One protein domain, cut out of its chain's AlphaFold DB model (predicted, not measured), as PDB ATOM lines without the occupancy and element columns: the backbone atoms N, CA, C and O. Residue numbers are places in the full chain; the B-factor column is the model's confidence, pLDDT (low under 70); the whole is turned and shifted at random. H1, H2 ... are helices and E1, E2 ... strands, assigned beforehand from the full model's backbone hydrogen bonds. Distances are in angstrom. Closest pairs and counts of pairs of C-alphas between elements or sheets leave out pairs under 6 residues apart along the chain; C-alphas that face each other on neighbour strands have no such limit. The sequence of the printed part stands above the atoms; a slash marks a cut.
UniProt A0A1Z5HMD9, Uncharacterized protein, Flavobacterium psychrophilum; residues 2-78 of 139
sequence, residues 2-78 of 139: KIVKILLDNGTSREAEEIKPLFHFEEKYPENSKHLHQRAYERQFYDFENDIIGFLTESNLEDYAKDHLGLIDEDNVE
ATOM      1  N   LYS A   2     -11.703 -36.712 -22.545       77.31
ATOM      2  CA  LYS A   2     -12.717 -37.461 -23.313       77.31
ATOM      3  C   LYS A   2     -13.740 -38.022 -22.337       77.31
ATOM      4  O   LYS A   2     -13.326 -38.597 -21.329       77.31
ATOM      5  N   ILE A   3     -15.029 -37.828 -22.605       76.38
ATOM      6  CA  ILE A   3     -16.081 -38.327 -21.715       76.38
ATOM      7  C   ILE A   3     -16.312 -39.800 -22.052       76.38
ATOM      8  O   ILE A   3     -16.595 -40.146 -23.191       76.38
ATOM      9  N   VAL A   4     -16.136 -40.675 -21.063       83.38
ATOM     10  CA  VAL A   4     -16.285 -42.137 -21.222       83.38
ATOM     11  C   VAL A   4     -17.333 -42.727 -20.284       83.38
ATOM     12  O   VAL A   4     -17.733 -43.878 -20.436       83.38
ATOM     13  N   LYS A   5     -17.773 -41.941 -19.299       85.94
ATOM     14  CA  LYS A   5     -18.785 -42.310 -18.319       85.94
ATOM     15  C   LYS A   5     -19.435 -41.059 -17.748       85.94
ATOM     16  O   LYS A   5     -18.736 -40.087 -17.471       85.94
ATOM     17  N   ILE A   6     -20.741 -41.126 -17.515       82.38
ATOM     18  CA  ILE A   6     -21.493 -40.148 -16.728       82.38
ATOM     19  C   ILE A   6     -22.270 -40.849 -15.614       82.38
ATOM     20  O   ILE A   6     -22.707 -41.994 -15.770       82.38
ATOM     21  N   LEU A   7     -22.430 -40.156 -14.489       85.12
ATOM     22  CA  LEU A   7     -23.301 -40.542 -13.383       85.12
ATOM     23  C   LEU A   7     -24.422 -39.507 -13.302       85.12
ATOM     24  O   LEU A   7     -24.147 -38.315 -13.220       85.12
ATOM     25  N   LEU A   8     -25.662 -39.970 -13.369       83.25
ATOM     26  CA  LEU A   8     -26.857 -39.142 -13.286       83.25
ATOM     27  C   LEU A   8     -27.316 -39.024 -11.828       83.25
ATOM     28  O   LEU A   8     -27.108 -39.936 -11.026       83.25
ATOM     29  N   ASP A   9     -28.025 -37.943 -11.508       80.25
ATOM     30  CA  ASP A   9     -28.506 -37.644 -10.147       80.25
ATOM     31  C   ASP A   9     -29.474 -38.696  -9.590       80.25
ATOM     32  O   ASP A   9     -29.608 -38.875  -8.381       80.25
ATOM     33  N   ASN A  10     -30.127 -39.453 -10.475       82.12
ATOM     34  CA  ASN A  10     -30.959 -40.596 -10.105       82.12
ATOM     35  C   ASN A  10     -30.142 -41.854  -9.725       82.12
ATOM     36  O   ASN A  10     -30.721 -42.923  -9.527       82.12
ATOM     37  N   GLY A  11     -28.811 -41.750  -9.668       83.00
ATOM     38  CA  GLY A  11     -27.881 -42.828  -9.336       83.00
ATOM     39  C   GLY A  11     -27.569 -43.784 -10.490       83.00
ATOM     40  O   GLY A  11     -26.832 -44.750 -10.292       83.00
ATOM     41  N   THR A  12     -28.109 -43.554 -11.690       86.44
ATOM     42  CA  THR A  12     -27.807 -44.383 -12.867       86.44
ATOM     43  C   THR A  12     -26.554 -43.890 -13.579       86.44
ATOM     44  O   THR A  12     -26.244 -42.703 -13.565       86.44
ATOM     45  N   SER A  13     -25.817 -44.794 -14.225       87.00
ATOM     46  CA  SER A  13     -24.641 -44.433 -15.020       87.00
ATOM     47  C   SER A  13     -24.790 -44.857 -16.473       87.00
ATOM     48  O   SER A  13     -25.343 -45.919 -16.767       87.00
ATOM     49  N   ARG A  14     -24.240 -44.049 -17.377       84.69
ATOM     50  CA  ARG A  14     -24.016 -44.414 -18.779       84.69
ATOM     51  C   ARG A  14     -22.519 -44.465 -19.021       84.69
ATOM     52  O   ARG A  14     -21.800 -43.568 -18.594       84.69
ATOM     53  N   GLU A  15     -22.068 -45.513 -19.685       88.06
ATOM     54  CA  GLU A  15     -20.671 -45.721 -20.054       88.06
ATOM     55  C   GLU A  15     -20.593 -45.861 -21.566       88.06
ATOM     56  O   GLU A  15     -21.525 -46.382 -22.185       88.06
ATOM     57  N   ALA A  16     -19.497 -45.379 -22.146       82.31
ATOM     58  CA  ALA A  16     -19.186 -45.674 -23.530       82.31
ATOM     59  C   ALA A  16     -19.095 -47.197 -23.694       82.31
ATOM     60  O   ALA A  16     -18.585 -47.894 -22.811       82.31
ATOM     61  N   GLU A  17     -19.584 -47.712 -24.823       78.56
ATOM     62  CA  GLU A  17     -19.327 -49.101 -25.205       78.56
ATOM     63  C   GLU A  17     -17.815 -49.382 -25.239       78.56
ATOM     64  O   GLU A  17     -16.997 -48.463 -25.181       78.56
ATOM     65  N   GLU A  18     -17.438 -50.663 -25.325       82.94
ATOM     66  CA  GLU A  18     -16.043 -51.116 -25.289       82.94
ATOM     67  C   GLU A  18     -15.115 -50.224 -26.139       82.94
ATOM     68  O   GLU A  18     -15.117 -50.273 -27.373       82.94
ATOM     69  N   ILE A  19     -14.315 -49.398 -25.452       85.12
ATOM     70  CA  ILE A  19     -13.411 -48.445 -26.093       85.12
ATOM     71  C   ILE A  19     -12.287 -49.233 -26.738       85.12
ATOM     72  O   ILE A  19     -11.461 -49.862 -26.070       85.12
ATOM     73  N   LYS A  20     -12.222 -49.153 -28.059       90.56
ATOM     74  CA  LYS A  20     -11.198 -49.834 -28.830       90.56
ATOM     75  C   LYS A  20      -9.934 -48.979 -28.841       90.56
ATOM     76  O   LYS A  20      -9.993 -47.788 -29.169       90.56
ATOM     77  N   PRO A  21      -8.776 -49.554 -28.495       90.81
ATOM     78  CA  PRO A  21      -7.510 -48.834 -28.533       90.81
ATOM     79  C   PRO A  21      -7.129 -48.481 -29.976       90.81
ATOM     80  O   PRO A  21      -7.566 -49.143 -30.916       90.81
ATOM     81  N   LEU A  22      -6.282 -47.463 -30.171       90.56
ATOM     82  CA  LEU A  22      -5.894 -46.993 -31.511       90.56
ATOM     83  C   LEU A  22      -5.364 -48.126 -32.411       90.56
ATOM     84  O   LEU A  22      -5.766 -48.209 -33.570       90.56
ATOM     85  N   PHE A  23      -4.551 -49.036 -31.859       93.38
ATOM     86  CA  PHE A  23      -3.986 -50.164 -32.611       93.38
ATOM     87  C   PHE A  23      -5.059 -51.076 -33.225       93.38
ATOM     88  O   PHE A  23      -4.842 -51.642 -34.289       93.38
ATOM     89  N   HIS A  24      -6.251 -51.173 -32.618       94.44
ATOM     90  CA  HIS A  24      -7.360 -51.936 -33.195       94.44
ATOM     91  C   HIS A  24      -7.752 -51.395 -34.577       94.44
ATOM     92  O   HIS A  24      -8.079 -52.157 -35.482       94.44
ATOM     93  N   PHE A  25      -7.730 -50.071 -34.752       91.38
ATOM     94  CA  PHE A  25      -8.070 -49.426 -36.019       91.38
ATOM     95  C   PHE A  25      -6.933 -49.529 -37.036       91.38
ATOM     96  O   PHE A  25      -7.210 -49.615 -38.231       91.38
ATOM     97  N   GLU A  26      -5.686 -49.549 -36.562       92.94
ATOM     98  CA  GLU A  26      -4.504 -49.807 -37.390       92.94
ATOM     99  C   GLU A  26      -4.533 -51.235 -37.959       92.94
ATOM    100  O   GLU A  26      -4.325 -51.417 -39.155       92.94
ATOM    101  N   GLU A  27      -4.885 -52.237 -37.145       94.38
ATOM    102  CA  GLU A  27      -5.012 -53.640 -37.571       94.38
ATOM    103  C   GLU A  27      -6.236 -53.896 -38.456       94.38
ATOM    104  O   GLU A  27      -6.169 -54.673 -39.407       94.38
ATOM    105  N   LYS A  28      -7.371 -53.259 -38.146       93.44
ATOM    106  CA  LYS A  28      -8.624 -53.452 -38.888       93.44
ATOM    107  C   LYS A  28      -8.601 -52.796 -40.272       93.44
ATOM    108  O   LYS A  28      -9.293 -53.277 -41.166       93.44
ATOM    109  N   TYR A  29      -7.845 -51.709 -40.431       91.69
ATOM    110  CA  TYR A  29      -7.754 -50.935 -41.672       91.69
ATOM    111  C   TYR A  29      -6.294 -50.599 -42.018       91.69
ATOM    112  O   TYR A  29      -5.921 -49.423 -42.011       91.69
ATOM    113  N   PRO A  30      -5.434 -51.590 -42.285       92.12
ATOM    114  CA  PRO A  30      -3.991 -51.377 -42.442       92.12
ATOM    115  C   PRO A  30      -3.622 -50.475 -43.629       92.12
ATOM    116  O   PRO A  30      -2.575 -49.831 -43.619       92.12
ATOM    117  N   GLU A  31      -4.476 -50.396 -44.647       95.38
ATOM    118  CA  GLU A  31      -4.318 -49.541 -45.826       95.38
ATOM    119  C   GLU A  31      -4.552 -48.050 -45.552       95.38
ATOM    120  O   GLU A  31      -4.156 -47.196 -46.350       95.38
ATOM    121  N   ASN A  32      -5.199 -47.717 -44.434       93.62
ATOM    122  CA  ASN A  32      -5.467 -46.335 -44.081       93.62
ATOM    123  C   ASN A  32      -4.198 -45.632 -43.598       93.62
ATOM    124  O   ASN A  32      -3.320 -46.189 -42.947       93.62
ATOM    125  N   SER A  33      -4.120 -44.338 -43.876       93.38
ATOM    126  CA  SER A  33      -3.089 -43.492 -43.281       93.38
ATOM    127  C   SER A  33      -3.352 -43.238 -41.791       93.38
ATOM    128  O   SER A  33      -4.506 -43.147 -41.369       93.38
ATOM    129  N   LYS A  34      -2.286 -42.958 -41.031       89.81
ATOM    130  CA  LYS A  34      -2.328 -42.661 -39.586       89.81
ATOM    131  C   LYS A  34      -3.396 -41.638 -39.171       89.81
ATOM    132  O   LYS A  34      -4.021 -41.779 -38.125       89.81
ATOM    133  N   HIS A  35      -3.627 -40.600 -39.981       90.12
ATOM    134  CA  HIS A  35      -4.633 -39.581 -39.660       90.12
ATOM    135  C   HIS A  35      -6.071 -40.126 -39.722       90.12
ATOM    136  O   HIS A  35      -6.928 -39.680 -38.961       90.12
ATOM    137  N   LEU A  36      -6.341 -41.102 -40.595       92.44
ATOM    138  CA  LEU A  36      -7.644 -41.762 -40.689       92.44
ATOM    139  C   LEU A  36      -7.859 -42.729 -39.526       92.44
ATOM    140  O   LEU A  36      -8.965 -42.776 -38.995       92.44
ATOM    141  N   HIS A  37      -6.814 -43.436 -39.080       91.38
ATOM    142  CA  HIS A  37      -6.876 -44.251 -37.859       91.38
ATOM    143  C   HIS A  37      -7.180 -43.397 -36.637       91.38
ATOM    144  O   HIS A  37      -8.107 -43.704 -35.894       91.38
ATOM    145  N   GLN A  38      -6.464 -42.280 -36.487       89.44
ATOM    146  CA  GLN A  38      -6.704 -41.324 -35.409       89.44
ATOM    147  C   GLN A  38      -8.139 -40.790 -35.449       89.44
ATOM    148  O   GLN A  38      -8.818 -40.761 -34.428       89.44
ATOM    149  N   ARG A  39      -8.639 -40.427 -36.637       89.44
ATOM    150  CA  ARG A  39     -10.019 -39.965 -36.813       89.44
ATOM    151  C   ARG A  39     -11.045 -41.040 -36.447       89.44
ATOM    152  O   ARG A  39     -12.053 -40.719 -35.827       89.44
ATOM    153  N   ALA A  40     -10.818 -42.293 -36.836       87.88
ATOM    154  CA  ALA A  40     -11.702 -43.406 -36.498       87.88
ATOM    155  C   ALA A  40     -11.711 -43.680 -34.986       87.88
ATOM    156  O   ALA A  40     -12.781 -43.825 -34.400       87.88
ATOM    157  N   TYR A  41     -10.534 -43.655 -34.356       90.38
ATOM    158  CA  TYR A  41     -10.382 -43.754 -32.907       90.38
ATOM    159  C   TYR A  41     -11.091 -42.612 -32.176       90.38
ATOM    160  O   TYR A  41     -11.760 -42.849 -31.180       90.38
ATOM    161  N   GLU A  42     -10.987 -41.373 -32.658       88.62
ATOM    162  CA  GLU A  42     -11.654 -40.225 -32.035       88.62
ATOM    163  C   GLU A  42     -13.179 -40.275 -32.177       88.62
ATOM    164  O   GLU A  42     -13.893 -39.808 -31.290       88.62
ATOM    165  N   ARG A  43     -13.681 -40.867 -33.265       86.75
ATOM    166  CA  ARG A  43     -15.115 -40.932 -33.558       86.75
ATOM    167  C   ARG A  43     -15.898 -41.814 -32.585       86.75
ATOM    168  O   ARG A  43     -17.048 -41.501 -32.318       86.75
ATOM    169  N   GLN A  44     -15.272 -42.834 -31.995       85.81
ATOM    170  CA  GLN A  44     -15.952 -43.686 -31.008       85.81
ATOM    171  C   GLN A  44     -16.384 -42.909 -29.751       85.81
ATOM    172  O   GLN A  44     -17.371 -43.257 -29.117       85.81
ATOM    173  N   PHE A  45     -15.664 -41.833 -29.407       86.00
ATOM    174  CA  PHE A  45     -16.040 -40.951 -28.300       86.00
ATOM    175  C   PHE A  45     -17.136 -39.978 -28.714       86.00
ATOM    176  O   PHE A  45     -18.015 -39.691 -27.917       86.00
ATOM    177  N   TYR A  46     -17.098 -39.500 -29.961       82.81
ATOM    178  CA  TYR A  46     -18.078 -38.546 -30.482       82.81
ATOM    179  C   TYR A  46     -19.501 -39.109 -30.463       82.81
ATOM    180  O   TYR A  46     -20.438 -38.400 -30.113       82.81
ATOM    181  N   ASP A  47     -19.659 -40.385 -30.814       80.25
ATOM    182  CA  ASP A  47     -20.971 -41.030 -30.829       80.25
ATOM    183  C   ASP A  47     -21.544 -41.137 -29.400       80.25
ATOM    184  O   ASP A  47     -22.695 -40.776 -29.171       80.25
ATOM    185  N   PHE A  48     -20.716 -41.511 -28.415       84.19
ATOM    186  CA  PHE A  48     -21.118 -41.518 -27.005       84.19
ATOM    187  C   PHE A  48     -21.386 -40.110 -26.458       84.19
ATOM    188  O   PHE A  48     -22.383 -39.895 -25.775       84.19
ATOM    189  N   GLU A  49     -20.517 -39.145 -26.771       83.44
ATOM    190  CA  GLU A  49     -20.661 -37.744 -26.369       83.44
ATOM    191  C   GLU A  49     -21.979 -37.156 -26.902       83.44
ATOM    192  O   GLU A  49     -22.686 -36.488 -26.155       83.44
ATOM    193  N   ASN A  50     -22.379 -37.469 -28.138       81.38
ATOM    194  CA  ASN A  50     -23.676 -37.054 -28.683       81.38
ATOM    195  C   ASN A  50     -24.871 -37.692 -27.969       81.38
ATOM    196  O   ASN A  50     -25.862 -37.007 -27.714       81.38
ATOM    197  N   ASP A  51     -24.786 -38.979 -27.640       81.00
ATOM    198  CA  ASP A  51     -25.861 -39.689 -26.944       81.00
ATOM    199  C   ASP A  51     -26.101 -39.124 -25.539       81.00
ATOM    200  O   ASP A  51     -27.245 -39.044 -25.083       81.00
ATOM    201  N   ILE A  52     -25.040 -38.696 -24.845       83.81
ATOM    202  CA  ILE A  52     -25.170 -38.171 -23.482       83.81
ATOM    203  C   ILE A  52     -25.646 -36.718 -23.419       83.81
ATOM    204  O   ILE A  52     -26.194 -36.334 -22.387       83.81
ATOM    205  N   ILE A  53     -25.505 -35.925 -24.491       77.88
ATOM    206  CA  ILE A  53     -25.946 -34.514 -24.516       77.88
ATOM    207  C   ILE A  53     -27.428 -34.388 -24.149       77.88
ATOM    208  O   ILE A  53     -27.795 -33.476 -23.416       77.88
ATOM    209  N   GLY A  54     -28.274 -35.331 -24.577       73.75
ATOM    210  CA  GLY A  54     -29.704 -35.327 -24.246       73.75
ATOM    211  C   GLY A  54     -30.027 -35.532 -22.759       73.75
ATOM    212  O   GLY A  54     -31.167 -35.322 -22.354       73.75
ATOM    213  N   PHE A  55     -29.048 -35.946 -21.950       75.44
ATOM    214  CA  PHE A  55     -29.186 -36.148 -20.505       75.44
ATOM    215  C   PHE A  55     -28.542 -35.032 -19.680       75.44
ATOM    216  O   PHE A  55     -28.700 -35.022 -18.460       75.44
ATOM    217  N   LEU A  56     -27.811 -34.119 -20.319       74.75
ATOM    218  CA  LEU A  56     -27.203 -32.982 -19.645       74.75
ATOM    219  C   LEU A  56     -28.259 -31.896 -19.448       74.75
ATOM    220  O   LEU A  56     -28.980 -31.534 -20.378       74.75
ATOM    221  N   THR A  57     -28.353 -31.374 -18.228       75.69
ATOM    222  CA  THR A  57     -29.123 -30.152 -17.983       75.69
ATOM    223  C   THR A  57     -28.325 -28.936 -18.448       75.69
ATOM    224  O   THR A  57     -27.097 -28.990 -18.550       75.69
ATOM    225  N   GLU A  58     -29.012 -27.823 -18.707       71.44
ATOM    226  CA  GLU A  58     -28.377 -26.545 -19.055       71.44
ATOM    227  C   GLU A  58     -27.333 -26.129 -18.007       71.44
ATOM    228  O   GLU A  58     -26.208 -25.800 -18.369       71.44
ATOM    229  N   SER A  59     -27.630 -26.310 -16.715       72.12
ATOM    230  CA  SER A  59     -26.671 -26.047 -15.636       72.12
ATOM    231  C   SER A  59     -25.432 -26.943 -15.696       72.12
ATOM    232  O   SER A  59     -24.330 -26.478 -15.437       72.12
ATOM    233  N   ASN A  60     -25.561 -28.216 -16.099       74.62
ATOM    234  CA  ASN A  60     -24.386 -29.081 -16.264       74.62
ATOM    235  C   ASN A  60     -23.491 -28.622 -17.422       74.62
ATOM    236  O   ASN A  60     -22.272 -28.778 -17.349       74.62
ATOM    237  N   LEU A  61     -24.088 -28.092 -18.493       70.75
ATOM    238  CA  LEU A  61     -23.349 -27.550 -19.631       70.75
ATOM    239  C   LEU A  61     -22.653 -26.239 -19.267       70.75
ATOM    240  O   LEU A  61     -21.498 -26.053 -19.646       70.75
ATOM    241  N   GLU A  62     -23.323 -25.364 -18.519       72.75
ATOM    242  CA  GLU A  62     -22.739 -24.121 -18.017       72.75
ATOM    243  C   GLU A  62     -21.577 -24.383 -17.064       72.75
ATOM    244  O   GLU A  62     -20.502 -23.832 -17.274       72.75
ATOM    245  N   ASP A  63     -21.744 -25.257 -16.070       77.81
ATOM    246  CA  ASP A  63     -20.680 -25.597 -15.120       77.81
ATOM    247  C   ASP A  63     -19.474 -26.212 -15.835       77.81
ATOM    248  O   ASP A  63     -18.326 -25.838 -15.585       77.81
ATOM    249  N   TYR A  64     -19.731 -27.115 -16.786       73.94
ATOM    250  CA  TYR A  64     -18.684 -27.690 -17.621       73.94
ATOM    251  C   TYR A  64     -17.979 -26.621 -18.468       73.94
ATOM    252  O   TYR A  64     -16.755 -26.635 -18.587       73.94
ATOM    253  N   ALA A  65     -18.725 -25.684 -19.057       70.56
ATOM    254  CA  ALA A  65     -18.155 -24.589 -19.833       70.56
ATOM    255  C   ALA A  65     -17.344 -23.627 -18.954       70.56
ATOM    256  O   ALA A  65     -16.266 -23.210 -19.371       70.56
ATOM    257  N   LYS A  66     -17.812 -23.311 -17.741       74.88
ATOM    258  CA  LYS A  66     -17.103 -22.465 -16.771       74.88
ATOM    259  C   LYS A  66     -15.761 -23.067 -16.391       74.88
ATOM    260  O   LYS A  66     -14.744 -22.392 -16.531       74.88
ATOM    261  N   ASP A  67     -15.743 -24.342 -16.016       74.56
ATOM    262  CA  ASP A  67     -14.508 -25.049 -15.668       74.56
ATOM    263  C   ASP A  67     -13.564 -25.172 -16.876       74.56
ATOM    264  O   ASP A  67     -12.371 -24.887 -16.786       74.56
ATOM    265  N   HIS A  68     -14.095 -25.536 -18.049       67.69
ATOM    266  CA  HIS A  68     -13.259 -25.823 -19.215       67.69
ATOM    267  C   HIS A  68     -12.737 -24.582 -19.947       67.69
ATOM    268  O   HIS A  68     -11.686 -24.648 -20.580       67.69
ATOM    269  N   LEU A  69     -13.469 -23.467 -19.903       67.31
ATOM    270  CA  LEU A  69     -13.119 -22.222 -20.596       67.31
ATOM    271  C   LEU A  69     -12.680 -21.110 -19.634       67.31
ATOM    272  O   LEU A  69     -12.480 -19.976 -20.081       67.31
ATOM    273  N   GLY A  70     -12.554 -21.421 -18.339       69.38
ATOM    274  CA  GLY A  70     -12.209 -20.458 -17.295       69.38
ATOM    275  C   GLY A  70     -13.206 -19.303 -17.205       69.38
ATOM    276  O   GLY A  70     -12.797 -18.166 -16.975       69.38
ATOM    277  N   LEU A  71     -14.494 -19.564 -17.463       74.38
ATOM    278  CA  LEU A  71     -15.521 -18.521 -17.427       74.38
ATOM    279  C   LEU A  71     -15.908 -18.236 -15.979       74.38
ATOM    280  O   LEU A  71     -16.064 -19.147 -15.167       74.38
ATOM    281  N   ILE A  72     -16.096 -16.958 -15.690       75.06
ATOM    282  CA  ILE A  72     -16.602 -16.450 -14.418       75.06
ATOM    283  C   ILE A  72     -18.014 -15.905 -14.631       75.06
ATOM    284  O   ILE A  72     -18.356 -15.488 -15.740       75.06
ATOM    285  N   ASP A  73     -18.839 -15.937 -13.586       73.25
ATOM    286  CA  ASP A  73     -20.187 -15.365 -13.642       73.25
ATOM    287  C   ASP A  73     -20.120 -13.866 -13.934       73.25
ATOM    288  O   ASP A  73     -19.247 -13.182 -13.403       73.25
ATOM    289  N   GLU A  74     -21.059 -13.362 -14.739       67.75
ATOM    290  CA  GLU A  74     -21.125 -11.957 -15.174       67.75
ATOM    291  C   GLU A  74     -21.078 -10.978 -13.988       67.75
ATOM    292  O   GLU A  74     -20.369  -9.976 -14.035       67.75
ATOM    293  N   ASP A  75     -21.721 -11.339 -12.873       73.12
ATOM    294  CA  ASP A  75     -21.737 -10.559 -11.629       73.12
ATOM    295  C   ASP A  75     -20.369 -10.476 -10.915       73.12
ATOM    296  O   ASP A  75     -20.182  -9.648 -10.023       73.12
ATOM    297  N   ASN A  76     -19.414 -11.333 -11.287       68.56
ATOM    298  CA  ASN A  76     -18.062 -11.413 -10.727       68.56
ATOM    299  C   ASN A  76     -16.979 -10.962 -11.725       68.56
ATOM    300  O   ASN A  76     -15.786 -11.131 -11.451       68.56
ATOM    301  N   VAL A  77     -17.364 -10.416 -12.884       69.69
ATOM    302  CA  VAL A  77     -16.424  -9.923 -13.894       69.69
ATOM    303  C   VAL A  77     -15.942  -8.527 -13.507       69.69
ATOM    304  O   VAL A  77     -16.689  -7.553 -13.563       69.69
ATOM    305  N   GLU A  78     -14.658  -8.406 -13.176       72.50
ATOM    306  CA  GLU A  78     -13.962  -7.139 -13.402       72.50
ATOM    307  C   GLU A  78     -13.750  -7.001 -14.914       72.50
ATOM    308  O   GLU A  78     -13.163  -7.888 -15.540       72.50
TER     309      GLU A  78
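AT A GLANCE: This is residues 2 to 78 of the 139 residues of an uncharacterized protein of Flavobacterium psychrophilum (UniProt A0A1Z5HMD9). One long helix, H2, is the spine of a loose, flat model: H1 packs on its residues 34 to 41, the small hairpin E1 and E2 is near its residues 48 to 52, and after a tight link at its last residue the chain turns a corner into H3, which is apart from H2, with residues 64 to 70, of which 64 to 69 belong to H3, and 72 to 78 standing free. The 77 printed residues, mostly helix by class, hold E1, E2, H1, H2, H3 in order, with antiparallel sheet E1 - E2. It is only just loose, close to extended: radius of gyration of the C-alphas 17.1 A, spans 55 by 35 by 15 A.

IN THESE COORDINATES: Find C-alpha 5 at (-18.785, -42.310, -18.319); E1 runs from there to residue 7, 6.9 A. E2 is residues 13 to 15, 6.5 A; H1 is residues 22 to 28, 10.2 A. H2, residues 34 to 53, runs 29.2 A with a kink of 27 degrees near residue 45. H3, residues 58 to 69, 15.9 A, ends at (-13.119, -22.222, -20.596).

HOW THE PARTS SIT: H2 touches H1 with residues 34 to 41 alone, closest at C-alphas of Phe 25 and His 37, 5.6 A, opposite ways at a steep tilt of 68 degrees, only just short of about perpendicular. In the hairpin E1 and E2, N 6 and O 14 are within hydrogen-bond range, 2.9 A. The closest C-alphas of E1 and H2, Ile 6 and Ile 52, are 7.9 A apart. H3 is apart from H2. Every O i to N i+4 pair is within hydrogen-bond range in H1 and H3, but 13 of 16 in H2.

THE WHOLE: The farthest C-alphas, Glu 31 and Asp 75, are 54.7 A apart. The printed part has no cut and no long link; pLDDT is under 70 at residues 68 to 70, 74, and 76 to 77.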